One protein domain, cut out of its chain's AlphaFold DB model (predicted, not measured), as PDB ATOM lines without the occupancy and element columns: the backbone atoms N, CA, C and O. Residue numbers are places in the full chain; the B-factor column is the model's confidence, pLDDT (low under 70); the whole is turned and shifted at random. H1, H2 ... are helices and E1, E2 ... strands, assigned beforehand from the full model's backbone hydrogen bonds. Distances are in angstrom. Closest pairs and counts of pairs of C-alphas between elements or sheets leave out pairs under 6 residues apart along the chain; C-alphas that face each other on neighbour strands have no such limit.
ATOM      1  N   PRO A  66      82.697  94.654 137.765       42.12
ATOM      2  CA  PRO A  66      82.416  96.104 137.668       42.12
ATOM      3  C   PRO A  66      81.298  96.658 138.553       42.12
ATOM      4  O   PRO A  66      81.047  97.864 138.550       42.12
ATOM      5  N   PHE A  67      80.651  95.811 139.342       41.66
ATOM      6  CA  PHE A  67      79.490  96.161 140.133       41.66
ATOM      7  C   PHE A  67      79.564  95.489 141.501       41.66
ATOM      8  O   PHE A  67      78.777  94.598 141.811       41.66
ATOM      9  N   LEU A  68      80.452  95.968 142.381       54.03
ATOM     10  CA  LEU A  68      80.126  95.892 143.805       54.03
ATOM     11  C   LEU A  68      79.020  96.919 144.067       54.03
ATOM     12  O   LEU A  68      79.264  98.016 144.559       54.03
ATOM     13  N   THR A  69      77.804  96.585 143.663       55.81
ATOM     14  CA  THR A  69      76.636  97.408 143.918       55.81
ATOM     15  C   THR A  69      76.261  97.247 145.381       55.81
ATOM     16  O   THR A  69      75.748  96.217 145.806       55.81
ATOM     17  N   LEU A  70      76.536  98.271 146.183       63.03
ATOM     18  CA  LEU A  70      76.077  98.298 147.566       63.03
ATOM     19  C   LEU A  70      74.705  98.978 147.626       63.03
ATOM     20  O   LEU A  70      74.454  99.982 146.957       63.03
ATOM     21  N   GLY A  71      73.820  98.443 148.463       59.19
ATOM     22  CA  GLY A  71      72.505  99.027 148.720       59.19
ATOM     23  C   GLY A  71      71.358  98.512 147.844       59.19
ATOM     24  O   GLY A  71      70.291  99.125 147.828       59.19
ATOM     25  N   GLU A  72      71.526  97.367 147.174       67.25
ATOM     26  CA  GLU A  72      70.432  96.676 146.467       67.25
ATOM     27  C   GLU A  72      69.242  96.374 147.388       67.25
ATOM     28  O   GLU A  72      68.093  96.575 147.009       67.25
ATOM     29  N   SER A  73      69.515  96.009 148.646       67.06
ATOM     30  CA  SER A  73      68.498  95.796 149.684       67.06
ATOM     31  C   SER A  73      67.663  97.042 150.001       67.06
ATOM     32  O   SER A  73      66.583  96.928 150.570       67.06
ATOM     33  N   PHE A  74      68.158  98.232 149.653       71.31
ATOM     34  CA  PHE A  74      67.443  99.499 149.802       71.31
ATOM     35  C   PHE A  74      66.760  99.949 148.500       71.31
ATOM     36  O   PHE A  74      66.217 101.051 148.452       71.31
ATOM     37  N   GLY A  75      66.817  99.147 147.427       80.31
ATOM     38  CA  GLY A  75      66.257  99.487 146.113       80.31
ATOM     39  C   GLY A  75      66.951 100.668 145.424       80.31
ATOM     40  O   GLY A  75      66.431 101.210 144.450       80.31
ATOM     41  N   ARG A  76      68.109 101.097 145.939       85.25
ATOM     42  CA  ARG A  76      68.887 102.245 145.459       85.25
ATOM     43  C   ARG A  76      70.357 101.835 145.363       85.25
ATOM     44  O   ARG A  76      71.125 102.072 146.292       85.25
ATOM     45  N   PRO A  77      70.743 101.156 144.274       83.62
ATOM     46  CA  PRO A  77      72.118 100.730 144.079       83.62
ATOM     47  C   PRO A  77      73.063 101.937 144.002       83.62
ATOM     48  O   PRO A  77      72.804 102.893 143.265       83.62
ATOM     49  N   ALA A  78      74.159 101.898 144.758       85.75
ATOM     50  CA  ALA A  78      75.223 102.895 144.692       85.75
ATOM     51  C   ALA A  78      76.410 102.378 143.882       85.75
ATOM     52  O   ALA A  78      76.806 101.217 144.010       85.75
ATOM     53  N   ARG A  79      77.021 103.271 143.097       87.50
ATOM     54  CA  ARG A  79      78.273 102.973 142.405       87.50
ATOM     55  C   ARG A  79      79.417 102.969 143.413       87.50
ATOM     56  O   ARG A  79      79.550 103.904 144.204       87.50
ATOM     57  N   VAL A  80      80.251 101.938 143.355       86.12
ATOM     58  CA  VAL A  80      81.416 101.783 144.228       86.12
ATOM     59  C   VAL A  80      82.675 101.709 143.385       86.12
ATOM     60  O   VAL A  80      82.732 100.976 142.402       86.12
ATOM     61  N   VAL A  81      83.689 102.475 143.772       86.19
ATOM     62  CA  VAL A  81      84.992 102.507 143.111       86.19
ATOM     63  C   VAL A  81      86.045 102.060 144.107       86.19
ATOM     64  O   VAL A  81      86.205 102.649 145.177       86.19
ATOM     65  N   LEU A  82      86.737 100.985 143.746       85.31
ATOM     66  CA  LEU A  82      87.810 100.395 144.533       85.31
ATOM     67  C   LEU A  82      89.168 100.876 144.003       85.31
ATOM     68  O   LEU A  82      89.307 101.084 142.796       85.31
ATOM     69  N   PRO A  83      90.185 101.014 144.869       85.75
ATOM     70  CA  PRO A  83      91.543 101.278 144.417       85.75
ATOM     71  C   PRO A  83      92.100 100.081 143.627       85.75
ATOM     72  O   PRO A  83      91.793  98.933 143.939       85.75
ATOM     73  N   ASN A  84      92.997 100.324 142.664       81.69
ATOM     74  CA  ASN A  84      93.541  99.296 141.755       81.69
ATOM     75  C   ASN A  84      94.205  98.107 142.481       81.69
ATOM     76  O   ASN A  84      94.261  97.007 141.942       81.69
ATOM     77  N   ALA A  85      94.713  98.321 143.698       75.56
ATOM     78  CA  ALA A  85      95.342  97.302 144.542       75.56
ATOM     79  C   ALA A  85      94.483  96.954 145.772       75.56
ATOM     80  O   ALA A  85      95.018  96.760 146.864       75.56
ATOM     81  N   TYR A  86      93.154  96.958 145.629       78.06
ATOM     82  CA  TYR A  86      92.233  96.650 146.721       78.06
ATOM     83  C   TYR A  86      92.471  95.242 147.281       78.06
ATOM     84  O   TYR A  86      92.435  94.249 146.557       78.06
ATOM     85  N   ASN A  87      92.711  95.161 148.589       75.50
ATOM     86  CA  ASN A  87      92.844  93.900 149.302       75.50
ATOM     87  C   ASN A  87      92.303  94.034 150.732       75.50
ATOM     88  O   ASN A  87      92.988  94.548 151.619       75.50
ATOM     89  N   GLU A  88      91.087  93.539 150.957       67.19
ATOM     90  CA  GLU A  88      90.405  93.646 152.252       67.19
ATOM     91  C   GLU A  88      91.016  92.779 153.364       67.19
ATOM     92  O   GLU A  88      90.799  93.060 154.539       67.19
ATOM     93  N   THR A  89      91.825  91.768 153.026       64.69
ATOM     94  CA  THR A  89      92.477  90.900 154.029       64.69
ATOM     95  C   THR A  89      93.767  91.498 154.582       64.69
ATOM     96  O   THR A  89      94.188  91.157 155.684       64.69
ATOM     97  N   ARG A  90      94.408  92.398 153.828       60.94
ATOM     98  CA  ARG A  90      95.712  92.978 154.187       60.94
ATOM     99  C   ARG A  90      95.624  94.405 154.699       60.94
ATOM    100  O   ARG A  90      96.572  94.873 155.326       60.94
ATOM    101  N   ARG A  91      94.541  95.122 154.389       69.19
ATOM    102  CA  ARG A  91      94.470  96.557 154.651       69.19
ATOM    103  C   ARG A  91      93.042  97.070 154.817       69.19
ATOM    104  O   ARG A  91      92.148  96.731 154.050       69.19
ATOM    105  N   LEU A  92      92.880  97.992 155.767       71.38
ATOM    106  CA  LEU A  92      91.697  98.839 155.879       71.38
ATOM    107  C   LEU A  92      91.826 100.048 154.948       71.38
ATOM    108  O   LEU A  92      92.836 100.759 154.973       71.38
ATOM    109  N   TYR A  93      90.790 100.285 154.148       75.06
ATOM    110  CA  TYR A  93      90.706 101.440 153.261       75.06
ATOM    111  C   TYR A  93      89.734 102.470 153.838       75.06
ATOM    112  O   TYR A  93      88.678 102.092 154.346       75.06
ATOM    113  N   PRO A  94      90.046 103.770 153.759       78.75
ATOM    114  CA  PRO A  94      89.061 104.802 154.043       78.75
ATOM    115  C   PRO A  94      87.860 104.663 153.107       78.75
ATOM    116  O   PRO A  94      88.032 104.377 151.920       78.75
ATOM    117  N   LEU A  95      86.661 104.888 153.638       79.31
ATOM    118  CA  LEU A  95      85.435 104.943 152.853       79.31
ATOM    119  C   LEU A  95      85.057 106.405 152.621       79.31
ATOM    120  O   LEU A  95      84.887 107.157 153.578       79.31
ATOM    121  N   VAL A  96      84.925 106.804 151.361       82.19
ATOM    122  CA  VAL A  96      84.555 108.156 150.941       82.19
ATOM    123  C   VAL A  96      83.158 108.126 150.332       82.19
ATOM    124  O   VAL A  96      82.967 107.591 149.243       82.19
ATOM    125  N   LEU A  97      82.180 108.711 151.024       83.38
ATOM    126  CA  LEU A  97      80.824 108.901 150.508       83.38
ATOM    127  C   LEU A  97      80.724 110.219 149.739       83.38
ATOM    128  O   LEU A  97      81.002 111.289 150.290       83.38
ATOM    129  N   VAL A  98      80.288 110.137 148.484       83.94
ATOM    130  CA  VAL A  98      80.083 111.288 147.600       83.94
ATOM    131  C   VAL A  98      78.593 111.577 147.488       83.94
ATOM    132  O   VAL A  98      77.866 110.879 146.785       83.94
ATOM    133  N   LEU A  99      78.132 112.613 148.188       85.69
ATOM    134  CA  LEU A  99      76.710 112.945 148.260       85.69
ATOM    135  C   LEU A  99      76.379 114.134 147.364       85.69
ATOM    136  O   LEU A  99      76.992 115.197 147.460       85.69
ATOM    137  N   HIS A 100      75.384 113.948 146.502       84.00
ATOM    138  CA  HIS A 100      74.920 114.993 145.601       84.00
ATOM    139  C   HIS A 100      73.921 115.941 146.281       84.00
ATOM    140  O   HIS A 100      73.171 115.550 147.177       84.00
ATOM    141  N   GLY A 101      73.858 117.189 145.807       77.19
ATOM    142  CA  GLY A 101      72.841 118.160 146.230       77.19
ATOM    143  C   GLY A 101      71.443 117.869 145.660       77.19
ATOM    144  O   GLY A 101      71.283 117.063 144.742       77.19
ATOM    145  N   TRP A 102      70.415 118.549 146.176       79.25
ATOM    146  CA  TRP A 102      69.040 118.431 145.667       79.25
ATOM    147  C   TRP A 102      68.960 118.710 144.152       79.25
ATOM    148  O   TRP A 102      69.632 119.612 143.657       79.25
ATOM    149  N   LYS A 103      68.144 117.932 143.425       82.75
ATOM    150  CA  LYS A 103      68.029 117.912 141.946       82.75
ATOM    151  C   LYS A 103      69.258 117.423 141.168       82.75
ATOM    152  O   LYS A 103      69.191 117.347 139.946       82.75
ATOM    153  N   SER A 104      70.356 117.076 141.836       84.50
ATOM    154  CA  SER A 104      71.548 116.511 141.192       84.50
ATOM    155  C   SER A 104      71.507 114.973 141.181       84.50
ATOM    156  O   SER A 104      70.473 114.360 141.450       84.50
ATOM    157  N   ASN A 105      72.620 114.338 140.832       85.19
ATOM    158  CA  ASN A 105      72.849 112.902 140.954       85.19
ATOM    159  C   ASN A 105      74.321 112.632 141.305       85.19
ATOM    160  O   ASN A 105      75.172 113.509 141.148       85.19
ATOM    161  N   GLY A 106      74.604 111.424 141.791       83.81
ATOM    162  CA  GLY A 106      75.932 111.013 142.240       83.81
ATOM    163  C   GLY A 106      76.998 111.093 141.145       83.81
ATOM    164  O   GLY A 106      78.093 111.562 141.420       83.81
ATOM    165  N   ASP A 107      76.678 110.725 139.901       84.38
ATOM    166  CA  ASP A 107      77.655 110.711 138.802       84.38
ATOM    167  C   ASP A 107      78.083 112.110 138.374       84.38
ATOM    168  O   ASP A 107      79.275 112.370 138.232       84.38
ATOM    169  N   TYR A 108      77.133 113.035 138.229       78.50
ATOM    170  CA  TYR A 108      77.440 114.439 137.953       78.50
ATOM    171  C   TYR A 108      78.340 115.023 139.042       78.50
ATOM    172  O   TYR A 108      79.269 115.786 138.784       78.50
ATOM    173  N   HIS A 109      78.050 114.648 140.281       77.25
ATOM    174  CA  HIS A 109      78.733 115.177 141.438       77.25
ATOM    175  C   HIS A 109      80.130 114.583 141.612       77.25
ATOM    176  O   HIS A 109      81.073 115.304 141.912       77.25
ATOM    177  N   ASP A 110      80.290 113.293 141.349       81.00
ATOM    178  CA  ASP A 110      81.586 112.629 141.278       81.00
ATOM    179  C   ASP A 110      82.427 113.140 140.105       81.00
ATOM    180  O   ASP A 110      83.609 113.393 140.289       81.00
ATOM    181  N   PHE A 111      81.834 113.385 138.933       79.81
ATOM    182  CA  PHE A 111      82.525 114.013 137.804       79.81
ATOM    183  C   PHE A 111      83.030 115.411 138.166       79.81
ATOM    184  O   PHE A 111      84.196 115.730 137.940       79.81
ATOM    185  N   TYR A 112      82.166 116.229 138.774       71.31
ATOM    186  CA  TYR A 112      82.537 117.558 139.250       71.31
ATOM    187  C   TYR A 112      83.656 117.488 140.291       71.31
ATOM    188  O   TYR A 112      84.553 118.331 140.279       71.31
ATOM    189  N   LEU A 113      83.608 116.486 141.181       76.25
ATOM    190  CA  LEU A 113      84.586 116.330 142.249       76.25
ATOM    191  C   LEU A 113      85.871 115.576 141.877       76.25
ATOM    192  O   LEU A 113      86.892 115.686 142.561       76.25
ATOM    193  N   GLY A 114      85.834 114.794 140.806       78.31
ATOM    194  CA  GLY A 114      86.881 113.860 140.418       78.31
ATOM    195  C   GLY A 114      87.184 112.774 141.456       78.31
ATOM    196  O   GLY A 114      88.235 112.154 141.358       78.31
ATOM    197  N   VAL A 115      86.343 112.543 142.472       81.56
ATOM    198  CA  VAL A 115      86.700 111.685 143.624       81.56
ATOM    199  C   VAL A 115      87.036 110.264 143.174       81.56
ATOM    200  O   VAL A 115      88.084 109.737 143.541       81.56
ATOM    201  N   SER A 116      86.196 109.655 142.340       84.94
ATOM    202  CA  SER A 116      86.411 108.293 141.845       84.94
ATOM    203  C   SER A 116      87.695 108.120 141.040       84.94
ATOM    204  O   SER A 116      88.391 107.123 141.227       84.94
ATOM    205  N   ALA A 117      88.056 109.096 140.200       85.19
ATOM    206  CA  ALA A 117      89.273 109.057 139.381       85.19
ATOM    207  C   ALA A 117      90.544 108.918 140.238       85.19
ATOM    208  O   ALA A 117      91.613 108.553 139.761       85.19
ATOM    209  N   ARG A 118      90.415 109.209 141.530       81.75
ATOM    210  CA  ARG A 118      91.507 109.409 142.464       81.75
ATOM    211  C   ARG A 118      91.519 108.367 143.577       81.75
ATOM    212  O   ARG A 118      92.427 108.369 144.404       81.75
ATOM    213  N   ALA A 119      90.563 107.436 143.552       84.38
ATOM    214  CA  ALA A 119      90.470 106.308 144.474       84.38
ATOM    215  C   ALA A 119      91.782 105.511 144.566       84.38
ATOM    216  O   ALA A 119      92.105 104.992 145.629       84.38
ATOM    217  N   SER A 120      92.561 105.465 143.480       85.25
ATOM    218  CA  SER A 120      93.841 104.752 143.381       85.25
ATOM    219  C   SER A 120      95.084 105.626 143.602       85.25
ATOM    220  O   SER A 120      96.191 105.127 143.409       85.25
ATOM    221  N   ASP A 121      94.948 106.904 143.981       80.88
ATOM    222  CA  ASP A 121      96.109 107.789 144.139       80.88
ATOM    223  C   ASP A 121      97.017 107.304 145.293       80.88
ATOM    224  O   ASP A 121      96.577 107.241 146.452       80.88
ATOM    225  N   PRO A 122      98.294 106.970 145.018       76.75
ATOM    226  CA  PRO A 122      99.217 106.470 146.031       76.75
ATOM    227  C   PRO A 122      99.546 107.505 147.117       76.75
ATOM    228  O   PRO A 122      99.849 107.105 148.239       76.75
ATOM    229  N   ARG A 123      99.443 108.815 146.840       77.62
ATOM    230  CA  ARG A 123      99.659 109.887 147.833       77.62
ATOM    231  C   ARG A 123      98.582 109.885 148.915       77.62
ATOM    232  O   ARG A 123      98.868 110.191 150.064       77.62
ATOM    233  N   LEU A 124      97.361 109.492 148.547       72.69
ATOM    234  CA  LEU A 124      96.224 109.326 149.458       72.69
ATOM    235  C   LEU A 124      96.209 107.933 150.112       72.69
ATOM    236  O   LEU A 124      95.334 107.619 150.918       72.69
ATOM    237  N   GLY A 125      97.153 107.068 149.730       75.69
ATOM    238  CA  GLY A 125      97.179 105.663 150.105       75.69
ATOM    239  C   GLY A 125      96.046 104.842 149.480       75.69
ATOM    240  O   GLY A 125      95.942 103.663 149.793       75.69
ATOM    241  N   GLY A 126      95.216 105.411 148.613       79.94
ATOM    242  CA  GLY A 126      94.012 104.784 148.075       79.94
ATOM    243  C   GLY A 126      92.842 104.680 149.065       79.94
ATOM    244  O   GLY A 126      93.019 104.517 150.275       79.94
ATOM    245  N   PHE A 127      91.624 104.759 148.533       82.31
ATOM    246  CA  PHE A 127      90.370 104.742 149.290       82.31
ATOM    247  C   PHE A 127      89.237 104.121 148.468       82.31
ATOM    248  O   PHE A 127      89.322 104.026 147.247       82.31
ATOM    249  N   ILE A 128      88.169 103.703 149.145       83.94
ATOM    250  CA  ILE A 128      86.935 103.235 148.509       83.94
ATOM    251  C   ILE A 128      86.017 104.443 148.339       83.94
ATOM    252  O   ILE A 128      85.703 105.099 149.329       83.94
ATOM    253  N   ALA A 129      85.561 104.731 147.123       85.31
ATOM    254  CA  ALA A 129      84.531 105.743 146.893       85.31
ATOM    255  C   ALA A 129      83.164 105.072 146.737       85.31
ATOM    256  O   ALA A 129      83.020 104.156 145.933       85.31
ATOM    257  N   VAL A 130      82.156 105.539 147.472       87.69
ATOM    258  CA  VAL A 130      80.756 105.130 147.305       87.69
ATOM    259  C   VAL A 130      79.958 106.356 146.902       87.69
ATOM    260  O   VAL A 130      79.991 107.389 147.571       87.69
ATOM    261  N   ILE A 131      79.263 106.246 145.778       87.44
ATOM    262  CA  ILE A 131      78.612 107.362 145.096       87.44
ATOM    263  C   ILE A 131      77.122 107.018 144.997       87.44
ATOM    264  O   ILE A 131      76.648 106.539 143.961       87.44
ATOM    265  N   PRO A 132      76.378 107.150 146.112       89.25
ATOM    266  CA  PRO A 132      74.968 106.822 146.141       89.25
ATOM    267  C   PRO A 132      74.137 107.948 145.522       89.25
ATOM    268  O   PRO A 132      74.474 109.132 145.578       89.25
ATOM    269  N   ASN A 133      72.987 107.565 144.980       90.00
ATOM    270  CA  ASN A 133      71.928 108.507 144.651       90.00
ATOM    271  C   ASN A 133      70.927 108.605 145.807       90.00
ATOM    272  O   ASN A 133      70.621 107.605 146.460       90.00
ATOM    273  N   GLY A 134      70.400 109.809 146.005       88.31
ATOM    274  CA  GLY A 134      69.216 110.060 146.810       88.31
ATOM    275  C   GLY A 134      67.945 109.567 146.112       88.31
ATOM    276  O   GLY A 134      67.949 109.211 144.928       88.31
ATOM    277  N   THR A 135      66.841 109.557 146.851       91.00
ATOM    278  CA  THR A 135      65.524 109.106 146.384       91.00
ATOM    279  C   THR A 135      65.053 109.896 145.175       91.00
ATOM    280  O   THR A 135      65.156 111.121 145.149       91.00
ATOM    281  N   TRP A 136      64.493 109.205 144.183       91.38
ATOM    282  CA  TRP A 136      63.829 109.849 143.056       91.38
ATOM    283  C   TRP A 136      62.428 110.326 143.449       91.38
ATOM    284  O   TRP A 136      61.566 109.525 143.800       91.38
ATOM    285  N   ASP A 137      62.187 111.632 143.352       87.62
ATOM    286  CA  ASP A 137      60.852 112.222 143.407       87.62
ATOM    287  C   ASP A 137      60.295 112.312 141.982       87.62
ATOM    288  O   ASP A 137      60.703 113.174 141.197       87.62
ATOM    289  N   ALA A 138      59.350 111.431 141.649       87.56
ATOM    290  CA  ALA A 138      58.709 111.410 140.337       87.56
ATOM    291  C   ALA A 138      57.893 112.683 140.049       87.56
ATOM    292  O   ALA A 138      57.852 113.128 138.904       87.56
ATOM    293  N   MET A 139      57.292 113.305 141.071       86.44
ATOM    294  CA  MET A 139      56.500 114.529 140.901       86.44
ATOM    295  C   MET A 139      57.382 115.735 140.584       86.44
ATOM    296  O   MET A 139      56.991 116.609 139.814       86.44
ATOM    297  N   ARG A 140      58.576 115.800 141.181       83.19
ATOM    298  CA  ARG A 140      59.524 116.911 140.984       83.19
ATOM    299  C   ARG A 140      60.623 116.606 139.975       83.19
ATOM    300  O   ARG A 140      61.479 117.463 139.754       83.19
ATOM    301  N   GLN A 141      60.622 115.403 139.402       87.56
ATOM    302  CA  GLN A 141      61.634 114.908 138.466       87.56
ATOM    303  C   GLN A 141      63.061 115.159 138.973       87.56
ATOM    304  O   GLN A 141      63.919 115.680 138.263       87.56
ATOM    305  N   SER A 142      63.292 114.882 140.255       84.06
ATOM    306  CA  SER A 142      64.510 115.291 140.955       84.06
ATOM    307  C   SER A 142      64.910 114.265 142.004       84.06
ATOM    308  O   SER A 142      64.049 113.644 142.621       84.06
ATOM    309  N   ARG A 143      66.216 114.125 142.262       88.31
ATOM    310  CA  ARG A 143      66.704 113.339 143.404       88.31
ATOM    311  C   ARG A 143      66.826 114.192 144.661       88.31
ATOM    312  O   ARG A 143      67.176 115.376 144.583       88.31
ATOM    313  N   PHE A 144      66.569 113.587 145.815       86.38
ATOM    314  CA  PHE A 144      66.632 114.247 147.116       86.38
ATOM    315  C   PHE A 144      67.137 113.318 148.225       86.38
ATOM    316  O   PHE A 144      67.142 112.101 148.071       86.38
ATOM    317  N   TRP A 145      67.516 113.924 149.349       86.81
ATOM    318  CA  TRP A 145      67.779 113.238 150.612       86.81
ATOM    319  C   TRP A 145      66.739 113.673 151.648       86.81
ATOM    320  O   TRP A 145      66.452 114.865 151.736       86.81
ATOM    321  N   ASN A 146      66.165 112.757 152.420       85.62
ATOM    322  CA  ASN A 146      65.278 113.070 153.530       85.62
ATOM    323  C   ASN A 146      66.087 113.441 154.768       85.62
ATOM    324  O   ASN A 146      66.504 112.581 155.535       85.62
ATOM    325  N   ALA A 147      66.258 114.740 154.979       74.25
ATOM    326  CA  ALA A 147      67.009 115.284 156.099       74.25
ATOM    327  C   ALA A 147      66.121 116.084 157.058       74.25
ATOM    328  O   ALA A 147      66.473 117.178 157.512       74.25
ATOM    329  N   GLY A 148      64.920 115.565 157.316       74.00
ATOM    330  CA  GLY A 148      63.955 116.149 158.240       74.00
ATOM    331  C   GLY A 148      63.291 117.408 157.683       74.00
ATOM    332  O   GLY A 148      62.208 117.346 157.109       74.00
ATOM    333  N   THR A 149      63.915 118.577 157.863       68.50
ATOM    334  CA  THR A 149      63.333 119.865 157.428       68.50
ATOM    335  C   THR A 149      63.539 120.155 155.950       68.50
ATOM    336  O   THR A 149      62.872 121.040 155.410       68.50
ATOM    337  N   CYS A 150      64.434 119.423 155.283       66.38
ATOM    338  CA  CYS A 150      64.615 119.554 153.853       66.38
ATOM    339  C   CYS A 150      64.511 118.257 153.073       66.38
ATOM    340  O   CYS A 150      64.967 117.185 153.472       66.38
ATOM    341  N   CYS A 151      64.037 118.546 151.864       72.50
ATOM    342  CA  CYS A 151      64.391 118.015 150.560       72.50
ATOM    343  C   CYS A 151      63.488 116.860 150.169       72.50
ATOM    344  O   CYS A 151      63.115 116.764 149.001       72.50
ATOM    345  N   ASP A 152      62.980 116.145 151.168       80.44
ATOM    346  CA  ASP A 152      61.742 115.388 151.068       80.44
ATOM    347  C   ASP A 152      60.505 116.294 151.214       80.44
ATOM    348  O   ASP A 152      59.789 116.297 152.217       80.44
ATOM    349  N   TYR A 153      60.233 117.107 150.194       80.12
ATOM    350  CA  TYR A 153      59.055 117.984 150.188       80.12
ATOM    351  C   TYR A 153      57.727 117.219 150.091       80.12
ATOM    352  O   TYR A 153      56.671 117.801 150.339       80.12
ATOM    353  N   SER A 154      57.775 115.942 149.708       82.44
ATOM    354  CA  SER A 154      56.618 115.046 149.673       82.44
ATOM    355  C   SER A 154      56.395 114.319 150.998       82.44
ATOM    356  O   SER A 154      55.368 113.666 151.143       82.44
ATOM    357  N   ARG A 155      57.320 114.442 151.963       83.31
ATOM    358  CA  ARG A 155      57.305 113.701 153.232       83.31
ATOM    359  C   ARG A 155      57.116 112.197 153.011       83.31
ATOM    360  O   ARG A 155      56.329 111.553 153.698       83.31
ATOM    361  N   SER A 156      57.847 111.658 152.040       84.81
ATOM    362  CA  SER A 156      57.903 110.236 151.696       84.81
ATOM    363  C   SER A 156      58.325 109.323 152.854       84.81
ATOM    364  O   SER A 156      58.112 108.117 152.772       84.81
ATOM    365  N   ASN A 157      58.900 109.886 153.927       85.38
ATOM    366  CA  ASN A 157      59.340 109.158 155.119       85.38
ATOM    367  C   ASN A 157      60.438 108.121 154.819       85.38
ATOM    368  O   ASN A 157      60.560 107.106 155.502       85.38
ATOM    369  N   VAL A 158      61.233 108.373 153.775       88.44
ATOM    370  CA  VAL A 158      62.378 107.535 153.409       88.44
ATOM    371  C   VAL A 158      63.510 107.695 154.423       88.44
ATOM    372  O   VAL A 158      63.860 108.808 154.802       88.44
ATOM    373  N   ASP A 159      64.089 106.589 154.876       87.56
ATOM    374  CA  ASP A 159      65.139 106.593 155.897       87.56
ATOM    375  C   ASP A 159      66.531 106.662 155.248       87.56
ATOM    376  O   ASP A 159      67.184 105.647 154.978       87.56
ATOM    377  N   ASP A 160      66.961 107.884 154.933       86.19
ATOM    378  CA  ASP A 160      68.264 108.115 154.310       86.19
ATOM    379  C   ASP A 160      69.434 107.998 155.285       86.19
ATOM    380  O   ASP A 160      70.544 107.689 154.854       86.19
ATOM    381  N   GLU A 161      69.192 108.140 156.587       83.19
ATOM    382  CA  GLU A 161      70.206 107.872 157.603       83.19
ATOM    383  C   GLU A 161      70.566 106.386 157.626       83.19
ATOM    384  O   GLU A 161      71.732 106.015 157.460       83.19
ATOM    385  N   LYS A 162      69.569 105.505 157.734       82.56
ATOM    386  CA  LYS A 162      69.792 104.054 157.700       82.56
ATOM    387  C   LYS A 162      70.435 103.598 156.394       82.56
ATOM    388  O   LYS A 162      71.290 102.714 156.396       82.56
ATOM    389  N   TYR A 163      70.047 104.198 155.276       84.44
ATOM    390  CA  TYR A 163      70.652 103.898 153.985       84.44
ATOM    391  C   TYR A 163      72.129 104.297 153.921       84.44
ATOM    392  O   TYR A 163      72.963 103.477 153.541       84.44
ATOM    393  N   LEU A 164      72.469 105.527 154.318       83.19
ATOM    394  CA  LEU A 164      73.847 106.019 154.255       83.19
ATOM    395  C   LEU A 164      74.760 105.306 155.257       83.19
ATOM    396  O   LEU A 164      75.898 104.965 154.929       83.19
ATOM    397  N   THR A 165      74.254 105.025 156.458       78.19
ATOM    398  CA  THR A 165      74.973 104.232 157.465       78.19
ATOM    399  C   THR A 165      75.114 102.763 157.063       78.19
ATOM    400  O   THR A 165      76.118 102.139 157.406       78.19
ATOM    401  N   GLY A 166      74.194 102.228 156.256       77.56
ATOM    402  CA  GLY A 166      74.259 100.871 155.707       77.56
ATOM    403  C   GLY A 166      75.486 100.593 154.828       77.56
ATOM    404  O   GLY A 166      75.859  99.435 154.659       77.56
ATOM    405  N   TYR A 167      76.154 101.629 154.310       74.38
ATOM    406  CA  TYR A 167      77.421 101.482 153.582       74.38
ATOM    407  C   TYR A 167      78.635 101.285 154.494       74.38
ATOM    408  O   TYR A 167      79.695 100.863 154.028       74.38
ATOM    409  N   SER A 168      78.507 101.583 155.788       66.25
ATOM    410  CA  SER A 168      79.585 101.352 156.742       66.25
ATOM    411  C   SER A 168      79.656  99.866 157.113       66.25
ATOM    412  O   SER A 168      78.691  99.271 157.586       66.25
ATOM    413  N   LYS A 169      80.822  99.244 156.903       61.88
ATOM    414  CA  LYS A 169      81.178  97.992 157.588       61.88
ATOM    415  C   LYS A 169      81.798  98.354 158.948       61.88
ATOM    416  O   LYS A 169      82.480  99.379 159.015       61.88
ATOM    417  N   PRO A 170      81.676  97.514 159.996       47.34
ATOM    418  CA  PRO A 170      82.250  97.779 161.326       47.34
ATOM    419  C   PRO A 170      83.759  98.093 161.346       47.34
ATOM    420  O   PRO A 170      84.270  98.596 162.341       47.34
ATOM    421  N   SER A 171      84.483  97.793 160.264       44.53
ATOM    422  CA  SER A 171      85.934  97.937 160.140       44.53
ATOM    423  C   SER A 171      86.408  99.130 159.297       44.53
ATOM    424  O   SER A 171      87.618  99.329 159.194       44.53
ATOM    425  N   LEU A 172      85.520  99.932 158.690       53.59
ATOM    426  CA  LEU A 172      85.931 101.005 157.770       53.59
ATOM    427  C   LEU A 172      85.648 102.407 158.338       53.59
ATOM    428  O   LEU A 172      84.498 102.721 158.641       53.59
ATOM    429  N   PRO A 173      86.662 103.290 158.446       51.28
ATOM    430  CA  PRO A 173      86.434 104.678 158.827       51.28
ATOM    431  C   PRO A 173      85.722 105.441 157.698       51.28
ATOM    432  O   PRO A 173      86.196 105.459 156.559       51.28
ATOM    433  N   LEU A 174      84.610 106.105 158.034       50.38
ATOM    434  CA  LEU A 174      83.776 106.853 157.092       50.38
ATOM    435  C   LEU A 174      84.196 108.328 156.987       50.38
ATOM    436  O   LEU A 174      84.307 109.037 157.995       50.38
ATOM    437  N   CYS A 175      84.376 108.800 155.756       50.69
ATOM    438  CA  CYS A 175      84.570 110.196 155.385       50.69
ATOM    439  C   CYS A 175      83.468 110.610 154.397       50.69
ATOM    440  O   CYS A 175      83.255 109.937 153.392       50.69
ATOM    441  N   SER A 176      82.763 111.711 154.662       48.84
ATOM    442  CA  SER A 176      81.732 112.235 153.751       48.84
ATOM    443  C   SER A 176      82.221 113.512 153.075       48.84
ATOM    444  O   SER A 176      82.663 114.440 153.760       48.84
ATOM    445  N   ILE A 177      82.087 113.587 151.748       48.22
ATOM    446  CA  ILE A 177      82.443 114.766 150.948       48.22
ATOM    447  C   ILE A 177      81.179 115.328 150.291       48.22
ATOM    448  O   ILE A 177      80.518 114.643 149.510       48.22
ATOM    449  N   SER A 178      80.853 116.590 150.599       40.12
ATOM    450  CA  SER A 178      79.741 117.329 149.988       40.12
ATOM    451  C   SER A 178      80.113 118.808 149.747       40.12
ATOM    452  O   SER A 178      80.488 119.514 150.683       40.12
ATOM    453  N   PRO A 179      79.989 119.336 148.521       37.06
ATOM    454  CA  PRO A 179      80.114 120.746 148.191       37.06
ATOM    455  C   PRO A 179      78.769 121.486 148.268       37.06
ATOM    456  O   PRO A 179      77.705 120.917 148.015       37.06
ATOM    457  N   THR A 180      78.838 122.790 148.548       35.03
ATOM    458  CA  THR A 180      77.776 123.759 148.256       35.03
ATOM    459  C   THR A 180      77.931 124.228 146.816       35.03
ATOM    460  O   THR A 180      79.043 124.431 146.332       35.03
ATOM    461  N   LEU A 181      76.806 124.477 146.147       32.53
ATOM    462  CA  LEU A 181      76.752 125.223 144.888       32.53
ATOM    463  C   LEU A 181      77.503 126.568 144.984       32.53
ATOM    464  O   LEU A 181      77.154 127.419 145.805       32.53
ATOM    465  N   LEU A 182      78.485 126.779 144.097       27.91
ATOM    466  CA  LEU A 182      79.084 128.093 143.846       27.91
ATOM    467  C   LEU A 182      78.031 129.062 143.255       27.91
ATOM    468  O   LEU A 182      77.282 128.680 142.352       27.91
ATOM    469  N   PRO A 183      77.961 130.320 143.727       33.84
ATOM    470  CA  PRO A 183      76.954 131.287 143.312       33.84
ATOM    471  C   PRO A 183      77.430 132.127 142.117       33.84
ATOM    472  O   PRO A 183      77.779 133.284 142.304       33.84
ATOM    473  N   PHE A 193      72.566 124.040 150.294       42.25
ATOM    474  CA  PHE A 193      72.565 122.662 150.826       42.25
ATOM    475  C   PHE A 193      73.977 122.228 151.228       42.25
ATOM    476  O   PHE A 193      74.770 121.820 150.391       42.25
ATOM    477  N   LEU A 194      74.274 122.342 152.524       37.97
ATOM    478  CA  LEU A 194      75.527 121.864 153.120       37.97
ATOM    479  C   LEU A 194      75.351 121.394 154.573       37.97
ATOM    480  O   LEU A 194      76.023 120.470 155.004       37.97
ATOM    481  N   HIS A 195      74.383 121.950 155.316       36.31
ATOM    482  CA  HIS A 195      74.007 121.464 156.658       36.31
ATOM    483  C   HIS A 195      73.481 120.016 156.671       36.31
ATOM    484  O   HIS A 195      73.329 119.420 157.731       36.31
ATOM    485  N   LEU A 196      73.189 119.453 155.500       41.94
ATOM    486  CA  LEU A 196      72.370 118.260 155.357       41.94
ATOM    487  C   LEU A 196      73.122 116.949 155.626       41.94
ATOM    488  O   LEU A 196      72.570 116.051 156.246       41.94
ATOM    489  N   CYS A 197      74.394 116.852 155.225       38.25
ATOM    490  CA  CYS A 197      75.176 115.618 155.385       38.25
ATOM    491  C   CYS A 197      75.485 115.286 156.854       38.25
ATOM    492  O   CYS A 197      75.532 114.115 157.211       38.25
ATOM    493  N   PHE A 198      75.652 116.297 157.717       36.62
ATOM    494  CA  PHE A 198      75.856 116.086 159.158       36.62
ATOM    495  C   PHE A 198      74.600 115.584 159.879       36.62
ATOM    496  O   PHE A 198      74.728 114.942 160.913       36.62
ATOM    497  N   ALA A 199      73.405 115.884 159.359       41.88
ATOM    498  CA  ALA A 199      72.144 115.453 159.960       41.88
ATOM    499  C   ALA A 199      71.769 114.007 159.592       41.88
ATOM    500  O   ALA A 199      70.993 113.391 160.307       41.88
ATOM    501  N   LEU A 200      72.310 113.481 158.487       51.56
ATOM    502  CA  LEU A 200      71.977 112.154 157.956       51.56
ATOM    503  C   LEU A 200      72.926 111.044 158.417       51.56
ATOM    504  O   LEU A 200      72.685 109.881 158.124       51.56
ATOM    505  N   ILE A 201      74.047 111.377 159.056       55.31
ATOM    506  CA  ILE A 201      75.028 110.389 159.504       55.31
ATOM    507  C   ILE A 201      75.346 110.684 160.971       55.31
ATOM    508  O   ILE A 201      75.837 111.780 161.261       55.31
ATOM    509  N   PRO A 202      75.130 109.730 161.898       52.34
ATOM    510  CA  PRO A 202      75.484 109.903 163.297       52.34
ATOM    511  C   PRO A 202      76.937 110.354 163.452       52.34
ATOM    512  O   PRO A 202      77.866 109.750 162.907       52.34
ATOM    513  N   ALA A 203      77.161 111.391 164.260       51.31
ATOM    514  CA  ALA A 203      78.509 111.891 164.540       51.31
ATOM    515  C   ALA A 203      79.436 110.816 165.147       51.31
ATOM    516  O   ALA A 203      80.657 110.938 165.047       51.31
ATOM    517  N   SER A 204      78.859 109.763 165.740       50.00
ATOM    518  CA  SER A 204      79.554 108.607 166.313       50.00
ATOM    519  C   SER A 204      80.269 107.732 165.281       50.00
ATOM    520  O   SER A 204      81.253 107.089 165.633       50.00
ATOM    521  N   ILE A 205      79.822 107.724 164.022       54.00
ATOM    522  CA  ILE A 205      80.429 106.912 162.952       54.00
ATOM    523  C   ILE A 205      81.188 107.754 161.916       54.00
ATOM    524  O   ILE A 205      81.942 107.221 161.102       54.00
ATOM    525  N   LEU A 206      81.026 109.080 161.952       54.94
ATOM    526  CA  LEU A 206      81.652 110.001 161.010       54.94
ATOM    527  C   LEU A 206      83.025 110.463 161.514       54.94
ATOM    528  O   LEU A 206      83.150 111.281 162.436       54.94
ATOM    529  N   ASN A 207      84.084 109.986 160.861       54.53
ATOM    530  CA  ASN A 207      85.448 110.339 161.239       54.53
ATOM    531  C   ASN A 207      85.775 111.780 160.813       54.53
ATOM    532  O   ASN A 207      86.273 112.587 161.602       54.53
ATOM    533  N   SER A 208      85.413 112.148 159.583       55.12
ATOM    534  CA  SER A 208      85.596 113.499 159.044       55.12
ATOM    535  C   SER A 208      84.500 113.847 158.034       55.12
ATOM    536  O   SER A 208      83.968 112.971 157.352       55.12
ATOM    537  N   CYS A 209      84.156 115.132 157.945       54.94
ATOM    538  CA  CYS A 209      83.184 115.645 156.984       54.94
ATOM    539  C   CYS A 209      83.723 116.914 156.339       54.94
ATOM    540  O   CYS A 209      84.118 117.848 157.042       54.94
ATOM    541  N   PHE A 210      83.721 116.924 155.009       53.88
ATOM    542  CA  PHE A 210      84.141 118.062 154.212       53.88
ATOM    543  C   PHE A 210      82.937 118.746 153.604       53.88
ATOM    544  O   PHE A 210      82.185 118.158 152.828       53.88
ATOM    545  N   LEU A 211      82.802 120.012 153.983       49.41
ATOM    546  CA  LEU A 211      81.751 120.917 153.576       49.41
ATOM    547  C   LEU A 211      82.400 122.079 152.830       49.41
ATOM    548  O   LEU A 211      83.021 122.951 153.437       49.41
ATOM    549  N   CYS A 212      82.269 122.104 151.508       39.78
ATOM    550  CA  CYS A 212      82.804 123.212 150.723       39.78
ATOM    551  C   CYS A 212      81.799 124.380 150.738       39.78
ATOM    552  O   CYS A 212      80.731 124.267 150.148       39.78
ATOM    553  N   SER A 213      82.142 125.482 151.420       38.97
ATOM    554  CA  SER A 213      81.387 126.752 151.526       38.97
ATOM    555  C   SER A 213      80.132 126.748 152.414       38.97
ATOM    556  O   SER A 213      79.004 126.679 151.930       38.97
ATOM    557  N   LEU A 214      80.320 126.931 153.726       33.84
ATOM    558  CA  LEU A 214      79.246 127.253 154.672       33.84
ATOM    559  C   LEU A 214      78.987 128.773 154.673       33.84
ATOM    560  O   LEU A 214      79.882 129.548 155.001       33.84
ATOM    561  N   SER A 215      77.774 129.222 154.353       32.28
ATOM    562  CA  SER A 215      77.346 130.599 154.641       32.28
ATOM    563  C   SER A 215      76.446 130.587 155.874       32.28
ATOM    564  O   SER A 215      75.261 130.285 155.764       32.28
TER     565      SER A 215
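AT A GLANCE: This is residues 66 to 183 and 193 to 215 of the 274 residues of an uncharacterized protein of Nannochloropsis gaditana (UniProt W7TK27). With little regular structure, a twisted five-strand sheet, E1 E3 E2 E6 E7, stands amid long loops, the small hairpin E4 and E5 set away from it. The 141 printed residues hold E1 E2 H1 E3 E4 E5 H2 E6 H3 E7, under half in named elements, class mixed. The sheet is mixed; the whole is compact, radius of gyration of the C-alphas 14.8 A, spans 45 by 36 by 30 A.

IN THESE COORDINATES: E1, residues 79 to 81, begins at C-alpha 79 (78.273, 102.973, 142.405). E3 is 128 to 131, E2 95 to 98, E6 174 to 179, 16.9 A. E7, 206 to 212, 16.8 A, ends at C-alpha 212 (82.804, 123.212, 150.723). H1 is 106 to 113, H2 160 to 165, H3 196 to 199, E4 135 to 137, E5 142 to 144.

HOW THE PARTS SIT: E6 and E7 are parallel, N 178 and O 210 3.0 A apart, within hydrogen-bond range. H1 is on the sheet, over none of its strands, closest C-alphas Gly 106 and Ile 131, 5.4 A. E2, H1, E3 form a strand-helix-strand unit, parallel neighbours joined through a helix, its crossover right-handed. H3 only grazes the sheet. Every O i to N i+4 pair is within range in H1 and H2; H3 is too short.

THE WHOLE: Across the cut, C-alphas 183 and 193 are 12.3 A apart. Links E1 to E2, H1 to E3 and E5 to H2 are long. Residues under pLDDT 70 include 168 to 183 and 193 to 215.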